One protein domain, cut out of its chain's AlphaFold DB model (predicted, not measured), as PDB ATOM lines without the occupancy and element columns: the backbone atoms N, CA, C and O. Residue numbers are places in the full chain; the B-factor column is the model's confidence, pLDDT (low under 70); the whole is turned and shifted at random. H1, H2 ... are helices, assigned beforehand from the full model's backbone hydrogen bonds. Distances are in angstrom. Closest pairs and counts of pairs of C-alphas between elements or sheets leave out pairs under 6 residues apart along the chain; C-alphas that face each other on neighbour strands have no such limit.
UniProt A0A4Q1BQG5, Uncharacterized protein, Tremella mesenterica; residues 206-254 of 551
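This is residues 206 to 254 of the 551 residues of an uncharacterized protein of Tremella mesenterica (UniProt A0A4Q1BQG5). Little regular structure is present: a helix, H1, with a short second helix, H2, past its last residues, makes one end of an extended model, and a small knot of loops, residues 206 to 222, makes the other. A thin bridge, residues 223 to 228, stands free between these two ends. The printed part has 49 residues and is all helix by class, with two named helices in the order H1, H2 and no named strand; these hold only 17 of the residues. It is extended, with a radius of gyration of the C-alphas of 18.0 A and spans of 47 by 24 by 14 A.

H1, residues 231 to 242, measures 16.5 A from its first C-alpha at (-31.392, -109.990, 2.350) to its last. H2, residues 247 to 251, ends at C-alpha 251, (-20.737, -99.159, 20.384).

H1 and H2 are close but not clearly touching; their closest C-alphas, of Lys 241 and Lys 249, are 7.0 A apart. In both helices every O i to N i+4 pair is within hydrogen-bond range.

The C-alphas farthest apart, of Met 215 and Gly 246, are 47.6 A apart. The printed part has no cut, the link from H1 to H2 is tight, and no printed residue has a pLDDT under 70.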
ATOM      1  N   CYS A 206      -3.156-110.328 -13.153       81.56
ATOM      2  CA  CYS A 206      -3.785-111.471 -12.519       81.56
ATOM      3  C   CYS A 206      -5.050-111.933 -13.264       81.56
ATOM      4  O   CYS A 206      -6.047-111.211 -13.303       81.56
ATOM      5  N   ALA A 207      -5.051-113.173 -13.761       81.25
ATOM      6  CA  ALA A 207      -6.192-113.757 -14.473       81.25
ATOM      7  C   ALA A 207      -7.503-113.774 -13.655       81.25
ATOM      8  O   ALA A 207      -8.580-113.805 -14.238       81.25
ATOM      9  N   LYS A 208      -7.431-113.715 -12.313       82.56
ATOM     10  CA  LYS A 208      -8.607-113.691 -11.424       82.56
ATOM     11  C   LYS A 208      -9.219-112.299 -11.207       82.56
ATOM     12  O   LYS A 208     -10.382-112.221 -10.824       82.56
ATOM     13  N   CYS A 209      -8.463-111.209 -11.372       80.31
ATOM     14  CA  CYS A 209      -8.938-109.857 -11.016       80.31
ATOM     15  C   CYS A 209      -8.486-108.716 -11.947       80.31
ATOM     16  O   CYS A 209      -8.824-107.561 -11.693       80.31
ATOM     17  N   GLY A 210      -7.719-109.008 -13.000       79.19
ATOM     18  CA  GLY A 210      -7.288-108.067 -14.039       79.19
ATOM     19  C   GLY A 210      -6.174-107.080 -13.655       79.19
ATOM     20  O   GLY A 210      -5.577-106.473 -14.542       79.19
ATOM     21  N   SER A 211      -5.852-106.910 -12.367       81.06
ATOM     22  CA  SER A 211      -4.803-105.980 -11.917       81.06
ATOM     23  C   SER A 211      -3.409-106.427 -12.351       81.06
ATOM     24  O   SER A 211      -3.073-107.610 -12.274       81.06
ATOM     25  N   ARG A 212      -2.572-105.473 -12.768       80.12
ATOM     26  CA  ARG A 212      -1.237-105.737 -13.339       80.12
ATOM     27  C   ARG A 212      -0.121-105.827 -12.294       80.12
ATOM     28  O   ARG A 212       1.020-106.101 -12.643       80.12
ATOM     29  N   ASP A 213      -0.470-105.613 -11.033       81.00
ATOM     30  CA  ASP A 213       0.439-105.420  -9.903       81.00
ATOM     31  C   ASP A 213       0.840-106.738  -9.211       81.00
ATOM     32  O   ASP A 213       1.737-106.746  -8.372       81.00
ATOM     33  N   HIS A 214       0.184-107.856  -9.549       82.69
ATOM     34  CA  HIS A 214       0.493-109.191  -9.029       82.69
ATOM     35  C   HIS A 214       0.050-110.313  -9.989       82.69
ATOM     36  O   HIS A 214      -0.858-110.142 -10.803       82.69
ATOM     37  N   MET A 215       0.676-111.489  -9.864       83.00
ATOM     38  CA  MET A 215       0.323-112.716 -10.598       83.00
ATOM     39  C   MET A 215      -0.839-113.479  -9.934       83.00
ATOM     40  O   MET A 215      -1.171-113.239  -8.776       83.00
ATOM     41  N   ALA A 216      -1.418-114.459 -10.639       82.69
ATOM     42  CA  ALA A 216      -2.568-115.250 -10.173       82.69
ATOM     43  C   ALA A 216      -2.390-115.915  -8.791       82.69
ATOM     44  O   ALA A 216      -3.346-115.964  -8.019       82.69
ATOM     45  N   ALA A 217      -1.179-116.379  -8.462       81.94
ATOM     46  CA  ALA A 217      -0.865-116.981  -7.162       81.94
ATOM     47  C   ALA A 217      -0.838-115.956  -6.011       81.94
ATOM     48  O   ALA A 217      -1.314-116.244  -4.919       81.94
ATOM     49  N   GLY A 218      -0.340-114.742  -6.263       84.50
ATOM     50  CA  GLY A 218      -0.306-113.647  -5.285       84.50
ATOM     51  C   GLY A 218      -1.610-112.853  -5.204       84.50
ATOM     52  O   GLY A 218      -1.593-111.703  -4.771       84.50
ATOM     53  N   CYS A 219      -2.726-113.406  -5.690       88.44
ATOM     54  CA  CYS A 219      -3.961-112.651  -5.834       88.44
ATOM     55  C   CYS A 219      -4.736-112.522  -4.513       88.44
ATOM     56  O   CYS A 219      -5.102-113.537  -3.921       88.44
ATOM     57  N   PRO A 220      -5.096-111.296  -4.092       87.31
ATOM     58  CA  PRO A 220      -5.931-111.062  -2.921       87.31
ATOM     59  C   PRO A 220      -7.273-111.796  -2.952       87.31
ATOM     60  O   PRO A 220      -7.743-112.193  -1.896       87.31
ATOM     61  N   SER A 221      -7.876-112.040  -4.124       85.81
ATOM     62  CA  SER A 221      -9.140-112.791  -4.219       85.81
ATOM     63  C   SER A 221      -9.013-114.295  -3.935       85.81
ATOM     64  O   SER A 221     -10.021-114.990  -3.941       85.81
ATOM     65  N   VAL A 222      -7.802-114.809  -3.677       89.00
ATOM     66  CA  VAL A 222      -7.596-116.187  -3.193       89.00
ATOM     67  C   VAL A 222      -7.946-116.312  -1.709       89.00
ATOM     68  O   VAL A 222      -8.560-117.297  -1.323       89.00
ATOM     69  N   TRP A 223      -7.580-115.320  -0.891       88.38
ATOM     70  CA  TRP A 223      -7.812-115.321   0.561       88.38
ATOM     71  C   TRP A 223      -8.918-114.356   1.006       88.38
ATOM     72  O   TRP A 223      -9.536-114.555   2.047       88.38
ATOM     73  N   ARG A 224      -9.207-113.312   0.223       87.56
ATOM     74  CA  ARG A 224     -10.250-112.319   0.504       87.56
ATOM     75  C   ARG A 224     -11.597-112.766  -0.064       87.56
ATOM     76  O   ARG A 224     -12.121-112.161  -1.001       87.56
ATOM     77  N   VAL A 225     -12.132-113.839   0.505       88.81
ATOM     78  CA  VAL A 225     -13.481-114.344   0.222       88.81
ATOM     79  C   VAL A 225     -14.421-113.861   1.328       88.81
ATOM     80  O   VAL A 225     -14.065-113.898   2.503       88.81
ATOM     81  N   TYR A 226     -15.613-113.394   0.957       87.69
ATOM     82  CA  TYR A 226     -16.633-112.926   1.897       87.69
ATOM     83  C   TYR A 226     -17.873-113.816   1.802       87.69
ATOM     84  O   TYR A 226     -18.436-113.968   0.717       87.69
ATOM     85  N   SER A 227     -18.322-114.362   2.931       90.69
ATOM     86  CA  SER A 227     -19.675-114.898   3.068       90.69
ATOM     87  C   SER A 227     -20.664-113.738   3.224       90.69
ATOM     88  O   SER A 227     -20.396-112.755   3.918       90.69
ATOM     89  N   TYR A 228     -21.813-113.822   2.550       88.19
ATOM     90  CA  TYR A 228     -22.829-112.772   2.570       88.19
ATOM     91  C   TYR A 228     -24.087-113.257   3.288       88.19
ATOM     92  O   TYR A 228     -24.675-114.266   2.906       88.19
ATOM     93  N   LEU A 229     -24.527-112.497   4.294       91.12
ATOM     94  CA  LEU A 229     -25.840-112.668   4.926       91.12
ATOM     95  C   LEU A 229     -26.965-112.568   3.883       91.12
ATOM     96  O   LEU A 229     -26.839-111.831   2.901       91.12
ATOM     97  N   SER A 230     -28.089-113.246   4.124       93.44
ATOM     98  CA  SER A 230     -29.301-113.114   3.303       93.44
ATOM     99  C   SER A 230     -29.891-111.695   3.376       93.44
ATOM    100  O   SER A 230     -29.605-110.946   4.313       93.44
ATOM    101  N   LYS A 231     -30.738-111.318   2.403       90.75
ATOM    102  CA  LYS A 231     -31.392-109.990   2.350       90.75
ATOM    103  C   LYS A 231     -32.104-109.657   3.667       90.75
ATOM    104  O   LYS A 231     -31.724-108.694   4.330       90.75
ATOM    105  N   LYS A 232     -32.996-110.554   4.112       93.12
ATOM    106  CA  LYS A 232     -33.731-110.443   5.384       93.12
ATOM    107  C   LYS A 232     -32.795-110.286   6.592       93.12
ATOM    108  O   LYS A 232     -33.004-109.401   7.415       93.12
ATOM    109  N   ALA A 233     -31.730-111.091   6.691       92.31
ATOM    110  CA  ALA A 233     -30.780-111.008   7.806       92.31
ATOM    111  C   ALA A 233     -29.966-109.697   7.798       92.31
ATOM    112  O   ALA A 233     -29.721-109.102   8.850       92.31
ATOM    113  N   ARG A 234     -29.588-109.201   6.610       89.19
ATOM    114  CA  ARG A 234     -28.946-107.889   6.429       89.19
ATOM    115  C   ARG A 234     -29.892-106.746   6.803       89.19
ATOM    116  O   ARG A 234     -29.445-105.780   7.412       89.19
ATOM    117  N   GLU A 235     -31.169-106.837   6.453       89.81
ATOM    118  CA  GLU A 235     -32.191-105.838   6.784       89.81
ATOM    119  C   GLU A 235     -32.472-105.796   8.291       89.81
ATOM    120  O   GLU A 235     -32.293-104.739   8.895       89.81
ATOM    121  N   ALA A 236     -32.732-106.941   8.931       92.19
ATOM    122  CA  ALA A 236     -32.892-107.041  10.386       92.19
ATOM    123  C   ALA A 236     -31.657-106.532  11.161       92.19
ATOM    124  O   ALA A 236     -31.786-105.866  12.188       92.19
ATOM    125  N   SER A 237     -30.444-106.764  10.644       89.12
ATOM    126  CA  SER A 237     -29.209-106.213  11.229       89.12
ATOM    127  C   SER A 237     -29.150-104.679  11.166       89.12
ATOM    128  O   SER A 237     -28.618-104.040  12.073       89.12
ATOM    129  N   ARG A 238     -29.695-104.072  10.104       88.75
ATOM    130  CA  ARG A 238     -29.727-102.610   9.904       88.75
ATOM    131  C   ARG A 238     -30.842-101.954  10.713       88.75
ATOM    132  O   ARG A 238     -30.622-100.884  11.265       88.75
ATOM    133  N   GLU A 239     -31.985-102.616  10.849       89.44
ATOM    134  CA  GLU A 239     -33.052-102.212  11.768       89.44
ATOM    135  C   GLU A 239     -32.571-102.269  13.229       89.44
ATOM    136  O   GLU A 239     -32.753-101.313  13.980       89.44
ATOM    137  N   LYS A 240     -31.844-103.333  13.613       88.25
ATOM    138  CA  LYS A 240     -31.197-103.430  14.931       88.25
ATOM    139  C   LYS A 240     -30.208-102.285  15.178       88.25
ATOM    140  O   LYS A 240     -30.159-101.806  16.304       88.25
ATOM    141  N   LYS A 241     -29.466-101.815  14.164       87.19
ATOM    142  CA  LYS A 241     -28.665-100.578  14.277       87.19
ATOM    143  C   LYS A 241     -29.555 -99.347  14.487       87.19
ATOM    144  O   LYS A 241     -29.354 -98.618  15.447       87.19
ATOM    145  N   ALA A 242     -30.545 -99.138  13.616       87.31
ATOM    146  CA  ALA A 242     -31.398 -97.945  13.617       87.31
ATOM    147  C   ALA A 242     -32.255 -97.784  14.889       87.31
ATOM    148  O   ALA A 242     -32.584 -96.664  15.272       87.31
ATOM    149  N   ARG A 243     -32.603 -98.889  15.564       89.00
ATOM    150  CA  ARG A 243     -33.330 -98.877  16.845       89.00
ATOM    151  C   ARG A 243     -32.465 -98.437  18.034       89.00
ATOM    152  O   ARG A 243     -33.013 -98.039  19.059       89.00
ATOM    153  N   VAL A 244     -31.139 -98.522  17.937       88.81
ATOM    154  CA  VAL A 244     -30.228 -98.214  19.048       88.81
ATOM    155  C   VAL A 244     -29.862 -96.727  19.038       88.81
ATOM    156  O   VAL A 244     -29.447 -96.179  18.020       88.81
ATOM    157  N   GLN A 245     -30.006 -96.073  20.192       87.44
ATOM    158  CA  GLN A 245     -29.795 -94.633  20.375       87.44
ATOM    159  C   GLN A 245     -28.804 -94.351  21.518       87.44
ATOM    160  O   GLN A 245     -28.479 -95.239  22.310       87.44
ATOM    161  N   GLY A 246     -28.312 -93.111  21.599       87.31
ATOM    162  CA  GLY A 246     -27.285 -92.706  22.567       87.31
ATOM    163  C   GLY A 246     -25.958 -93.453  22.378       87.31
ATOM    164  O   GLY A 246     -25.667 -93.947  21.292       87.31
ATOM    165  N   TRP A 247     -25.171 -93.578  23.451       83.50
ATOM    166  CA  TRP A 247     -23.840 -94.214  23.452       83.50
ATOM    167  C   TRP A 247     -23.809 -95.623  22.828       83.50
ATOM    168  O   TRP A 247     -22.843 -96.020  22.177       83.50
ATOM    169  N   ALA A 248     -24.897 -96.386  22.964       85.12
ATOM    170  CA  ALA A 248     -24.998 -97.719  22.380       85.12
ATOM    171  C   ALA A 248     -24.953 -97.708  20.835       85.12
ATOM    172  O   ALA A 248     -24.548 -98.706  20.238       85.12
ATOM    173  N   LYS A 249     -25.303 -96.593  20.172       85.00
ATOM    174  CA  LYS A 249     -25.171 -96.430  18.712       85.00
ATOM    175  C   LYS A 249     -23.701 -96.428  18.289       85.00
ATOM    176  O   LYS A 249     -23.341 -97.081  17.310       85.00
ATOM    177  N   GLU A 250     -22.847 -95.745  19.047       82.12
ATOM    178  CA  GLU A 250     -21.400 -95.703  18.809       82.12
ATOM    179  C   GLU A 250     -20.775 -97.085  19.035       82.12
ATOM    180  O   GLU A 250     -20.043 -97.574  18.175       82.12
ATOM    181  N   ALA A 251     -21.166 -97.781  20.109       83.81
ATOM    182  CA  ALA A 251     -20.737 -99.159  20.384       83.81
ATOM    183  C   ALA A 251     -21.170-100.172  19.298       83.81
ATOM    184  O   ALA A 251     -20.473-101.152  19.042       83.81
ATOM    185  N   VAL A 252     -22.300 -99.929  18.627       81.56
ATOM    186  CA  VAL A 252     -22.782-100.718  17.475       81.56
ATOM    187  C   VAL A 252     -22.144-100.251  16.147       81.56
ATOM    188  O   VAL A 252     -22.364-100.853  15.093       81.56
ATOM    189  N   GLY A 253     -21.293 -99.221  16.172       76.56
ATOM    190  CA  GLY A 253     -20.555 -98.708  15.018       76.56
ATOM    191  C   GLY A 253     -21.406 -97.844  14.087       76.56
ATOM    192  O   GLY A 253     -21.437 -98.113  12.884       76.56
ATOM    193  N   GLY A 254     -22.127 -96.871  14.647       80.62
ATOM    194  CA  GLY A 254     -22.821 -95.815  13.905       80.62
ATOM    195  C   GLY A 254     -24.076 -96.259  13.145       80.62
ATOM    196  O   GLY A 254     -24.562 -97.386  13.277       80.62
TER     197      GLY A 254